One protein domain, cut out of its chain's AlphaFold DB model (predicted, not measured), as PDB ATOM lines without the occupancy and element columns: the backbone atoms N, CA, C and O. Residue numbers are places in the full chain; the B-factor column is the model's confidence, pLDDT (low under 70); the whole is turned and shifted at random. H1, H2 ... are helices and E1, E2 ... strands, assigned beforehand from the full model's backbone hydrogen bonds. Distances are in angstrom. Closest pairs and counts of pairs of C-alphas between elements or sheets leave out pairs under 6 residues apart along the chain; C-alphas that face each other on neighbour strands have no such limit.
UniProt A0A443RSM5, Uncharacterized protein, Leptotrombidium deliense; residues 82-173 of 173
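What this domain is: This is residues 82 to 173 of the 173 residues of an uncharacterized protein of Leptotrombidium deliense (UniProt A0A443RSM5). This domain has little regular structure: an unnamed stretch leads into one helix, H1, over one face of a small three-stranded sheet, and residues 150 to 158 stick out. The 92 printed residues hold H1, E1, E2 and E3 in that order, a mixed class with 32 residues in named elements; the antiparallel sheet runs E2, E1, E3. It is only just compact, close to loose, with a radius of gyration of 14.3 A for the C-alphas and spans of 40 by 37 by 22 A.

How they stand to each other: H1, residues 97 to 108, has every O i to N i+4 pair within hydrogen-bond range. Its closest C-alpha pair with E1, residues 113 to 119, is Arg 101 and Leu 113, 7.4 A. E1 and E2, residues 126 to 135, form a hairpin; N 116 and O 130 are 2.9 A apart. E3, residues 162 to 164, neighbours E1; N 117 and O 163 are 2.7 A apart.

Where its parts are: H1, 16.2 A long, begins at C-alpha 97 (7.807, 31.585, 94.889). E1 spans 19.9 A, E2 26.3 A and E3 7.2 A, ending at C-alpha 164 (12.497, 25.299, 100.575).

The domain as a whole: The printed part has no cut. The link from E2 to E3 is long, 26 residues. Residues 111, 146 to 161 and 172 to 173 have pLDDT under 70.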
ATOM      1  N   ALA A  82      15.960  44.896 104.603       77.19
ATOM      2  CA  ALA A  82      15.175  43.699 104.896       77.19
ATOM      3  C   ALA A  82      13.884  43.980 105.688       77.19
ATOM      4  O   ALA A  82      12.944  43.186 105.624       77.19
ATOM      5  N   SER A  83      13.793  45.126 106.372       71.75
ATOM      6  CA  SER A  83      12.558  45.611 107.004       71.75
ATOM      7  C   SER A  83      11.455  45.941 105.995       71.75
ATOM      8  O   SER A  83      10.278  45.872 106.341       71.75
ATOM      9  N   GLU A  84      11.819  46.269 104.753       79.81
ATOM     10  CA  GLU A  84      10.892  46.694 103.699       79.81
ATOM     11  C   GLU A  84      10.388  45.525 102.833       79.81
ATOM     12  O   GLU A  84       9.469  45.683 102.026       79.81
ATOM     13  N   TRP A  85      10.977  44.331 102.973       81.81
ATOM     14  CA  TRP A  85      10.713  43.194 102.078       81.81
ATOM     15  C   TRP A  85       9.264  42.718 102.090       81.81
ATOM     16  O   TRP A  85       8.776  42.226 101.074       81.81
ATOM     17  N   LEU A  86       8.585  42.854 103.228       83.19
ATOM     18  CA  LEU A  86       7.218  42.375 103.426       83.19
ATOM     19  C   LEU A  86       6.185  43.505 103.537       83.19
ATOM     20  O   LEU A  86       5.017  43.218 103.765       83.19
ATOM     21  N   THR A  87       6.583  44.774 103.376       78.50
ATOM     22  CA  THR A  87       5.697  45.931 103.614       78.50
ATOM     23  C   THR A  87       4.476  45.948 102.694       78.50
ATOM     24  O   THR A  87       3.374  46.213 103.163       78.50
ATOM     25  N   ASP A  88       4.662  45.622 101.414       78.25
ATOM     26  CA  ASP A  88       3.607  45.678 100.387       78.25
ATOM     27  C   ASP A  88       3.152  44.280  99.938       78.25
ATOM     28  O   ASP A  88       2.593  44.109  98.855       78.25
ATOM     29  N   VAL A  89       3.460  43.252 100.730       81.56
ATOM     30  CA  VAL A  89       3.177  41.864 100.368       81.56
ATOM     31  C   VAL A  89       1.839  41.455 100.982       81.56
ATOM     32  O   VAL A  89       1.679  41.577 102.198       81.56
ATOM     33  N   PRO A  90       0.876  40.956 100.187       79.44
ATOM     34  CA  PRO A  90      -0.427  40.601 100.721       79.44
ATOM     35  C   PRO A  90      -0.332  39.400 101.672       79.44
ATOM     36  O   PRO A  90       0.335  38.398 101.399       79.44
ATOM     37  N   VAL A  91      -1.007  39.525 102.814       79.94
ATOM     38  CA  VAL A  91      -1.072  38.515 103.883       79.94
ATOM     39  C   VAL A  91      -2.256  37.585 103.620       79.94
ATOM     40  O   VAL A  91      -3.275  38.016 103.092       79.94
ATOM     41  N   ASN A  92      -2.143  36.308 103.998       75.62
ATOM     42  CA  ASN A  92      -3.152  35.259 103.776       75.62
ATOM     43  C   ASN A  92      -3.493  34.967 102.304       75.62
ATOM     44  O   ASN A  92      -4.358  34.137 102.025       75.62
ATOM     45  N   GLU A  93      -2.784  35.585 101.363       84.38
ATOM     46  CA  GLU A  93      -2.882  35.284  99.943       84.38
ATOM     47  C   GLU A  93      -1.825  34.265  99.521       84.38
ATOM     48  O   GLU A  93      -0.758  34.129 100.128       84.38
ATOM     49  N   ARG A  94      -2.143  33.525  98.457       88.69
ATOM     50  CA  ARG A  94      -1.229  32.549  97.874       88.69
ATOM     51  C   ARG A  94      -0.245  33.269  96.958       88.69
ATOM     52  O   ARG A  94      -0.618  33.729  95.886       88.69
ATOM     53  N   LEU A  95       1.016  33.301  97.364       91.25
ATOM     54  CA  LEU A  95       2.116  33.919  96.630       91.25
ATOM     55  C   LEU A  95       2.906  32.867  95.862       91.25
ATOM     56  O   LEU A  95       3.199  31.797  96.397       91.25
ATOM     57  N   TYR A  96       3.308  33.172  94.629       93.62
ATOM     58  CA  TYR A  96       4.182  32.296  93.853       93.62
ATOM     59  C   TYR A  96       5.652  32.567  94.165       93.62
ATOM     60  O   TYR A  96       6.135  33.696  94.072       93.62
ATOM     61  N   THR A  97       6.398  31.504  94.473       91.25
ATOM     62  CA  THR A  97       7.807  31.585  94.889       91.25
ATOM     63  C   THR A  97       8.661  32.353  93.881       91.25
ATOM     64  O   THR A  97       9.502  33.160  94.270       91.25
ATOM     65  N   ARG A  98       8.466  32.102  92.580       90.56
ATOM     66  CA  ARG A  98       9.266  32.720  91.514       90.56
ATOM     67  C   ARG A  98       9.031  34.227  91.425       90.56
ATOM     68  O   ARG A  98      10.001  34.976  91.395       90.56
ATOM     69  N   GLU A  99       7.771  34.643  91.398       91.12
ATOM     70  CA  GLU A  99       7.369  36.051  91.304       91.12
ATOM     71  C   GLU A  99       7.818  36.820  92.543       91.12
ATOM     72  O   GLU A  99       8.416  37.884  92.432       91.12
ATOM     73  N   PHE A 100       7.642  36.232  93.726       90.81
ATOM     74  CA  PHE A 100       8.096  36.834  94.971       90.81
ATOM     75  C   PHE A 100       9.619  37.045  94.997       90.81
ATOM     76  O   PHE A 100      10.092  38.128  95.341       90.81
ATOM     77  N   ARG A 101      10.405  36.041  94.573       89.25
ATOM     78  CA  ARG A 101      11.869  36.173  94.438       89.25
ATOM     79  C   ARG A 101      12.252  37.268  93.447       89.25
ATOM     80  O   ARG A 101      13.182  38.022  93.716       89.25
ATOM     81  N   GLN A 102      11.557  37.333  92.315       89.56
ATOM     82  CA  GLN A 102      11.802  38.339  91.291       89.56
ATOM     83  C   GLN A 102      11.508  39.747  91.822       89.56
ATOM     84  O   GLN A 102      12.384  40.602  91.745       89.56
ATOM     85  N   ASN A 103      10.358  39.953  92.468       88.56
ATOM     86  CA  ASN A 103       9.981  41.235  93.061       88.56
ATOM     87  C   ASN A 103      10.996  41.706  94.108       88.56
ATOM     88  O   ASN A 103      11.406  42.867  94.091       88.56
ATOM     89  N   LEU A 104      11.443  40.814  95.000       87.38
ATOM     90  CA  LEU A 104      12.481  41.156  95.975       87.38
ATOM     91  C   LEU A 104      13.807  41.510  95.291       87.38
ATOM     92  O   LEU A 104      14.443  42.498  95.656       87.38
ATOM     93  N   SER A 105      14.202  40.747  94.269       87.00
ATOM     94  CA  SER A 105      15.430  41.017  93.521       87.00
ATOM     95  C   SER A 105      15.374  42.341  92.756       87.00
ATOM     96  O   SER A 105      16.392  43.022  92.679       87.00
ATOM     97  N   GLU A 106      14.230  42.710  92.186       87.62
ATOM     98  CA  GLU A 106      14.052  43.957  91.431       87.62
ATOM     99  C   GLU A 106      13.966  45.174  92.358       87.62
ATOM    100  O   GLU A 106      14.617  46.186  92.108       87.62
ATOM    101  N   LYS A 107      13.215  45.066  93.461       84.62
ATOM    102  CA  LYS A 107      12.996  46.175  94.400       84.62
ATOM    103  C   LYS A 107      14.207  46.443  95.296       84.62
ATOM    104  O   LYS A 107      14.482  47.596  95.624       84.62
ATOM    105  N   PHE A 108      14.937  45.395  95.682       83.06
ATOM    106  CA  PHE A 108      16.006  45.484  96.684       83.06
ATOM    107  C   PHE A 108      17.381  45.019  96.183       83.06
ATOM    108  O   PHE A 108      18.352  45.090  96.931       83.06
ATOM    109  N   GLY A 109      17.505  44.555  94.934       80.31
ATOM    110  CA  GLY A 109      18.786  44.110  94.367       80.31
ATOM    111  C   GLY A 109      19.285  42.762  94.908       80.31
ATOM    112  O   GLY A 109      20.462  42.427  94.765       80.31
ATOM    113  N   THR A 110      18.422  41.968  95.544       71.25
ATOM    114  CA  THR A 110      18.797  40.764  96.304       71.25
ATOM    115  C   THR A 110      18.595  39.470  95.511       71.25
ATOM    116  O   THR A 110      17.714  38.658  95.780       71.25
ATOM    117  N   SER A 111      19.472  39.214  94.538       66.94
ATOM    118  CA  SER A 111      19.348  38.059  93.623       66.94
ATOM    119  C   SER A 111      19.623  36.675  94.241       66.94
ATOM    120  O   SER A 111      19.359  35.652  93.609       66.94
ATOM    121  N   ARG A 112      20.167  36.604  95.466       75.75
ATOM    122  CA  ARG A 112      20.640  35.354  96.103       75.75
ATOM    123  C   ARG A 112      19.970  35.068  97.443       75.75
ATOM    124  O   ARG A 112      20.639  34.775  98.433       75.75
ATOM    125  N   LEU A 113      18.646  35.144  97.460       84.62
ATOM    126  CA  LEU A 113      17.844  34.784  98.624       84.62
ATOM    127  C   LEU A 113      17.309  33.347  98.529       84.62
ATOM    128  O   LEU A 113      17.016  32.835  97.443       84.62
ATOM    129  N   SER A 114      17.178  32.696  99.681       84.69
ATOM    130  CA  SER A 114      16.414  31.461  99.836       84.69
ATOM    131  C   SER A 114      15.160  31.727 100.655       84.69
ATOM    132  O   SER A 114      15.161  32.555 101.562       84.69
ATOM    133  N   LEU A 115      14.091  31.020 100.311       86.62
ATOM    134  CA  LEU A 115      12.804  31.102 100.983       86.62
ATOM    135  C   LEU A 115      12.554  29.759 101.638       86.62
ATOM    136  O   LEU A 115      12.513  28.738 100.950       86.62
ATOM    137  N   THR A 116      12.393  29.769 102.950       83.94
ATOM    138  CA  THR A 116      12.119  28.575 103.733       83.94
ATOM    139  C   THR A 116      10.684  28.624 104.223       83.94
ATOM    140  O   THR A 116      10.248  29.613 104.811       83.94
ATOM    141  N   CYS A 117       9.963  27.540 103.974       82.88
ATOM    142  CA  CYS A 117       8.575  27.348 104.324       82.88
ATOM    143  C   CYS A 117       8.417  26.262 105.389       82.88
ATOM    144  O   CYS A 117       9.247  25.359 105.523       82.88
ATOM    145  N   VAL A 118       7.318  26.355 106.126       82.00
ATOM    146  CA  VAL A 118       6.809  25.316 107.025       82.00
ATOM    147  C   VAL A 118       5.440  24.874 106.529       82.00
ATOM    148  O   VAL A 118       4.700  25.663 105.941       82.00
ATOM    149  N   ALA A 119       5.109  23.604 106.735       81.31
ATOM    150  CA  ALA A 119       3.767  23.103 106.476       81.31
ATOM    151  C   ALA A 119       2.962  23.172 107.772       81.31
ATOM    152  O   ALA A 119       3.453  22.776 108.828       81.31
ATOM    153  N   ASP A 120       1.732  23.654 107.677       76.62
ATOM    154  CA  ASP A 120       0.749  23.468 108.734       76.62
ATOM    155  C   ASP A 120       0.071  22.113 108.541       76.62
ATOM    156  O   ASP A 120      -0.556  21.837 107.511       76.62
ATOM    157  N   ASP A 121       0.196  21.256 109.548       74.25
ATOM    158  CA  ASP A 121      -0.356  19.910 109.514       74.25
ATOM    159  C   ASP A 121      -1.889  19.887 109.468       74.25
ATOM    160  O   ASP A 121      -2.448  18.907 108.959       74.25
ATOM    161  N   THR A 122      -2.554  20.950 109.936       76.62
ATOM    162  CA  THR A 122      -4.017  21.073 109.975       76.62
ATOM    163  C   THR A 122      -4.594  21.563 108.651       76.62
ATOM    164  O   THR A 122      -5.483  20.919 108.095       76.62
ATOM    165  N   THR A 123      -4.065  22.656 108.100       76.88
ATOM    166  CA  THR A 123      -4.583  23.258 106.858       76.88
ATOM    167  C   THR A 123      -3.953  22.676 105.592       76.88
ATOM    168  O   THR A 123      -4.460  22.909 104.496       76.88
ATOM    169  N   LYS A 124      -2.851  21.920 105.718       79.12
ATOM    170  CA  LYS A 124      -2.000  21.454 104.603       79.12
ATOM    171  C   LYS A 124      -1.454  22.587 103.730       79.12
ATOM    172  O   LYS A 124      -0.978  22.344 102.621       79.12
ATOM    173  N   LEU A 125      -1.502  23.819 104.226       80.94
ATOM    174  CA  LEU A 125      -0.953  24.986 103.555       80.94
ATOM    175  C   LEU A 125       0.522  25.161 103.926       80.94
ATOM    176  O   LEU A 125       0.975  24.766 105.002       80.94
ATOM    177  N   HIS A 126       1.278  25.735 102.993       85.19
ATOM    178  CA  HIS A 126       2.684  26.070 103.188       85.19
ATOM    179  C   HIS A 126       2.807  27.554 103.505       85.19
ATOM    180  O   HIS A 126       2.305  28.389 102.752       85.19
ATOM    181  N   TYR A 127       3.530  27.874 104.571       84.44
ATOM    182  CA  TYR A 127       3.720  29.241 105.032       84.44
ATOM    183  C   TYR A 127       5.179  29.632 104.963       84.44
ATOM    184  O   TYR A 127       6.052  28.831 105.304       84.44
ATOM    185  N   LEU A 128       5.436  30.866 104.536       84.19
ATOM    186  CA  LEU A 128       6.761  31.453 104.610       84.19
ATOM    187  C   LEU A 128       7.176  31.544 106.078       84.19
ATOM    188  O   LEU A 128       6.505  32.186 106.878       84.19
ATOM    189  N   ASN A 129       8.292  30.907 106.409       79.75
ATOM    190  CA  ASN A 129       8.868  30.938 107.745       79.75
ATOM    191  C   ASN A 129      10.073  31.881 107.799       79.75
ATOM    192  O   ASN A 129      10.175  32.702 108.701       79.75
ATOM    193  N   GLU A 130      10.982  31.788 106.824       78.56
ATOM    194  CA  GLU A 130      12.208  32.594 106.802       78.56
ATOM    195  C   GLU A 130      12.603  32.999 105.375       78.56
ATOM    196  O   GLU A 130      12.502  32.207 104.434       78.56
ATOM    197  N   ILE A 131      13.134  34.217 105.235       81.88
ATOM    198  CA  ILE A 131      13.876  34.673 104.051       81.88
ATOM    199  C   ILE A 131      15.351  34.739 104.444       81.88
ATOM    200  O   ILE A 131      15.717  35.424 105.396       81.88
ATOM    201  N   ARG A 132      16.208  34.015 103.724       81.88
ATOM    202  CA  ARG A 132      17.627  33.855 104.057       81.88
ATOM    203  C   ARG A 132      18.510  34.458 102.978       81.88
ATOM    204  O   ARG A 132      18.323  34.174 101.797       81.88
ATOM    205  N   VAL A 133      19.524  35.207 103.395       82.00
ATOM    206  CA  VAL A 133      20.652  35.617 102.551       82.00
ATOM    207  C   VAL A 133      21.916  35.063 103.181       82.00
ATOM    208  O   VAL A 133      22.153  35.246 104.375       82.00
ATOM    209  N   CYS A 134      22.712  34.356 102.387       78.00
ATOM    210  CA  CYS A 134      23.907  33.688 102.873       78.00
ATOM    211  C   CYS A 134      25.153  34.388 102.357       78.00
ATOM    212  O   CYS A 134      25.214  34.820 101.208       78.00
ATOM    213  N   TYR A 135      26.162  34.466 103.217       79.06
ATOM    214  CA  TYR A 135      27.433  35.104 102.920       79.06
ATOM    215  C   TYR A 135      28.568  34.097 103.077       79.06
ATOM    216  O   TYR A 135      28.542  33.228 103.951       79.06
ATOM    217  N   SER A 136      29.564  34.202 102.203       77.38
ATOM    218  CA  SER A 136      30.805  33.448 102.324       77.38
ATOM    219  C   SER A 136      31.512  33.833 103.617       77.38
ATOM    220  O   SER A 136      31.645  35.011 103.938       77.38
ATOM    221  N   ARG A 137      32.021  32.833 104.335       72.00
ATOM    222  CA  ARG A 137      32.729  33.052 105.601       72.00
ATOM    223  C   ARG A 137      34.011  33.863 105.427       72.00
ATOM    224  O   ARG A 137      34.428  34.505 106.370       72.00
ATOM    225  N   ILE A 138      34.658  33.813 104.263       71.94
ATOM    226  CA  ILE A 138      36.015  34.363 104.089       71.94
ATOM    227  C   ILE A 138      35.974  35.856 103.766       71.94
ATOM    228  O   ILE A 138      36.720  36.646 104.327       71.94
ATOM    229  N   ASN A 139      35.112  36.231 102.830       75.56
ATOM    230  CA  ASN A 139      35.080  37.554 102.211       75.56
ATOM    231  C   ASN A 139      33.706  38.224 102.319       75.56
ATOM    232  O   ASN A 139      33.513  39.291 101.746       75.56
ATOM    233  N   LEU A 140      32.749  37.586 103.005       75.19
ATOM    234  CA  LEU A 140      31.411  38.121 103.260       75.19
ATOM    235  C   LEU A 140      30.674  38.514 101.969       75.19
ATOM    236  O   LEU A 140      29.812  39.383 101.962       75.19
ATOM    237  N   THR A 141      30.987  37.841 100.856       81.50
ATOM    238  CA  THR A 141      30.258  38.000  99.593       81.50
ATOM    239  C   THR A 141      29.011  37.129  99.593       81.50
ATOM    240  O   THR A 141      29.070  35.986 100.051       81.50
ATOM    241  N   ALA A 142      27.908  37.620  99.028       80.62
ATOM    242  CA  ALA A 142      26.665  36.860  98.940       80.62
ATOM    243  C   ALA A 142      26.837  35.560  98.125       80.62
ATOM    244  O   ALA A 142      27.295  35.568  96.977       80.62
ATOM    245  N   ILE A 143      26.431  34.432  98.702       82.69
ATOM    246  CA  ILE A 143      26.483  33.087  98.112       82.69
ATOM    247  C   ILE A 143      25.099  32.424  98.168       82.69
ATOM    248  O   ILE A 143      24.265  32.818  98.984       82.69
ATOM    249  N   PRO A 144      24.831  31.405  97.331       81.62
ATOM    250  CA  PRO A 144      23.623  30.599  97.468       81.62
ATOM    251  C   PRO A 144      23.514  29.981  98.867       81.62
ATOM    252  O   PRO A 144      24.488  29.433  99.388       81.62
ATOM    253  N   CYS A 145      22.326  30.054  99.470       76.69
ATOM    254  CA  CYS A 145      22.082  29.418 100.757       76.69
ATOM    255  C   CYS A 145      22.009  27.890 100.631       76.69
ATOM    256  O   CYS A 145      21.357  27.388  99.713       76.69
ATOM    257  N   PRO A 146      22.620  27.134 101.559       69.75
ATOM    258  CA  PRO A 146      22.461  25.689 101.601       69.75
ATOM    259  C   PRO A 146      21.015  25.311 101.957       69.75
ATOM    260  O   PRO A 146      20.429  25.855 102.891       69.75
ATOM    261  N   ILE A 147      20.469  24.337 101.227       56.94
ATOM    262  CA  ILE A 147      19.070  23.871 101.323       56.94
ATOM    263  C   ILE A 147      18.809  23.102 102.633       56.94
ATOM    264  O   ILE A 147      17.702  23.092 103.160       56.94
ATOM    265  N   ASN A 148      19.845  22.474 103.197       52.91
ATOM    266  CA  ASN A 148      19.751  21.647 104.399       52.91
ATOM    267  C   ASN A 148      20.719  22.157 105.469       52.91
ATOM    268  O   ASN A 148      21.864  21.707 105.546       52.91
ATOM    269  N   VAL A 149      20.266  23.074 106.323       46.31
ATOM    270  CA  VAL A 149      21.011  23.416 107.539       46.31
ATOM    271  C   VAL A 149      20.737  22.320 108.568       46.31
ATOM    272  O   VAL A 149      19.758  22.367 109.308       46.31
ATOM    273  N   LYS A 150      21.583  21.285 108.603       41.97
ATOM    274  CA  LYS A 150      21.615  20.374 109.754       41.97
ATOM    275  C   LYS A 150      22.178  21.168 110.928       41.97
ATOM    276  O   LYS A 150      23.365  21.492 110.924       41.97
ATOM    277  N   PHE A 151      21.333  21.508 111.901       42.62
ATOM    278  CA  PHE A 151      21.794  22.097 113.156       42.62
ATOM    279  C   PHE A 151      22.887  21.201 113.760       42.62
ATOM    280  O   PHE A 151      22.787  19.970 113.712       42.62
ATOM    281  N   ALA A 152      23.958  21.815 114.274       37.59
ATOM    282  CA  ALA A 152      25.008  21.087 114.975       37.59
ATOM    283  C   ALA A 152      24.375  20.251 116.105       37.59
ATOM    284  O   ALA A 152      23.493  20.726 116.819       37.59
ATOM    285  N   ARG A 153      24.801  18.990 116.179       37.12
ATOM    286  CA  ARG A 153      24.112  17.790 116.693       37.12
ATOM    287  C   ARG A 153      23.618  17.762 118.151       37.12
ATOM    288  O   ARG A 153      23.163  16.707 118.569       37.12
ATOM    289  N   ASP A 154      23.612  18.852 118.906       37.19
ATOM    290  CA  ASP A 154      23.432  18.739 120.364       37.19
ATOM    291  C   ASP A 154      22.014  19.021 120.880       37.19
ATOM    292  O   ASP A 154      21.750  18.851 122.070       37.19
ATOM    293  N   LYS A 155      21.067  19.417 120.015       41.91
ATOM    294  CA  LYS A 155      19.639  19.515 120.367       41.91
ATOM    295  C   LYS A 155      18.784  19.069 119.191       41.91
ATOM    296  O   LYS A 155      18.817  19.708 118.142       41.91
ATOM    297  N   GLU A 156      18.024  17.990 119.365       44.62
ATOM    298  CA  GLU A 156      16.958  17.630 118.430       44.62
ATOM    299  C   GLU A 156      16.023  18.836 118.285       44.62
ATOM    300  O   GLU A 156      15.436  19.317 119.255       44.62
ATOM    301  N   TYR A 157      15.961  19.395 117.080       49.09
ATOM    302  CA  TYR A 157      15.048  20.483 116.771       49.09
ATOM    303  C   TYR A 157      13.621  19.926 116.815       49.09
ATOM    304  O   TYR A 157      13.247  19.119 115.971       49.09
ATOM    305  N   THR A 158      12.839  20.355 117.805       52.75
ATOM    306  CA  THR A 158      11.440  19.943 118.006       52.75
ATOM    307  C   THR A 158      10.434  20.822 117.257       52.75
ATOM    308  O   THR A 158       9.230  20.673 117.446       52.75
ATOM    309  N   GLY A 159      10.905  21.771 116.442       57.09
ATOM    310  CA  GLY A 159      10.038  22.649 115.660       57.09
ATOM    311  C   GLY A 159       9.518  22.001 114.369       57.09
ATOM    312  O   GLY A 159       9.967  20.914 113.988       57.09
ATOM    313  N   PRO A 160       8.583  22.669 113.669       61.50
ATOM    314  CA  PRO A 160       8.019  22.167 112.422       61.50
ATOM    315  C   PRO A 160       9.109  21.992 111.365       61.50
ATOM    316  O   PRO A 160      10.018  22.814 111.234       61.50
ATOM    317  N   LYS A 161       9.021  20.911 110.586       68.38
ATOM    318  CA  LYS A 161      10.003  20.621 109.540       68.38
ATOM    319  C   LYS A 161      10.010  21.753 108.511       68.38
ATOM    320  O   LYS A 161       9.028  21.977 107.809       68.38
ATOM    321  N   GLN A 162      11.143  22.433 108.418       73.50
ATOM    322  CA  GLN A 162      11.383  23.493 107.451       73.50
ATOM    323  C   GLN A 162      11.870  22.907 106.116       73.50
ATOM    324  O   GLN A 162      12.646  21.947 106.100       73.50
ATOM    325  N   PHE A 163      11.437  23.483 104.998       78.12
ATOM    326  CA  PHE A 163      11.844  23.092 103.642       78.12
ATOM    327  C   PHE A 163      11.860  24.304 102.708       78.12
ATOM    328  O   PHE A 163      11.262  25.330 103.013       78.12
ATOM    329  N   ASP A 164      12.539  24.217 101.565       83.62
ATOM    330  CA  ASP A 164      12.497  25.299 100.575       83.62
ATOM    331  C   ASP A 164      11.067  25.517 100.067       83.62
ATOM    332  O   ASP A 164      10.378  24.570  99.683       83.62
ATOM    333  N   CYS A 165      10.625  26.772 100.022       85.12
ATOM    334  CA  CYS A 165       9.333  27.116  99.442       85.12
ATOM    335  C   CYS A 165       9.299  26.681  97.970       85.12
ATOM    336  O   CYS A 165      10.048  27.211  97.150       85.12
ATOM    337  N   LEU A 166       8.440  25.708  97.650       82.62
ATOM    338  CA  LEU A 166       8.376  25.068  96.335       82.62
ATOM    339  C   LEU A 166       7.749  26.005  95.287       82.62
ATOM    340  O   LEU A 166       8.418  26.873  94.733       82.62
ATOM    341  N   GLN A 167       6.454  25.852  95.008       87.12
ATOM    342  CA  GLN A 167       5.760  26.615  93.963       87.12
ATOM    343  C   GLN A 167       5.088  27.876  94.501       87.12
ATOM    344  O   GLN A 167       5.120  28.923  93.856       87.12
ATOM    345  N   SER A 168       4.470  27.760  95.673       90.69
ATOM    346  CA  SER A 168       3.703  28.830  96.287       90.69
ATOM    347  C   SER A 168       3.650  28.678  97.799       90.69
ATOM    348  O   SER A 168       3.746  27.554  98.302       90.69
ATOM    349  N   PHE A 169       3.411  29.779  98.489       90.38
ATOM    350  CA  PHE A 169       3.258  29.832  99.937       90.38
ATOM    351  C   PHE A 169       2.332  30.980 100.338       90.38
ATOM    352  O   PHE A 169       2.050  31.863  99.532       90.38
ATOM    353  N   ASN A 170       1.905  30.980 101.593       84.88
ATOM    354  CA  ASN A 170       1.172  32.079 102.207       84.88
ATOM    355  C   ASN A 170       2.062  32.785 103.241       84.88
ATOM    356  O   ASN A 170       3.028  32.207 103.745       84.88
ATOM    357  N   ILE A 171       1.730  34.027 103.580       80.12
ATOM    358  CA  ILE A 171       2.336  34.752 104.705       80.12
ATOM    359  C   ILE A 171       1.273  34.916 105.788       80.12
ATOM    360  O   ILE A 171       0.156  35.328 105.478       80.12
ATOM    361  N   PHE A 172       1.625  34.591 107.033       69.06
ATOM    362  CA  PHE A 172       0.813  34.873 108.217       69.06
ATOM    363  C   PHE A 172       1.349  36.098 108.963       69.06
ATOM    364  O   PHE A 172       2.551  36.368 108.921       69.06
ATOM    365  N   GLN A 173       0.453  36.808 109.652       52.16
ATOM    366  CA  GLN A 173       0.798  37.797 110.677       52.16
ATOM    367  C   GLN A 173       0.740  37.169 112.066       52.16
ATOM    368  O   GLN A 173      -0.218  36.403 112.314       52.16
TER     369      GLN A 173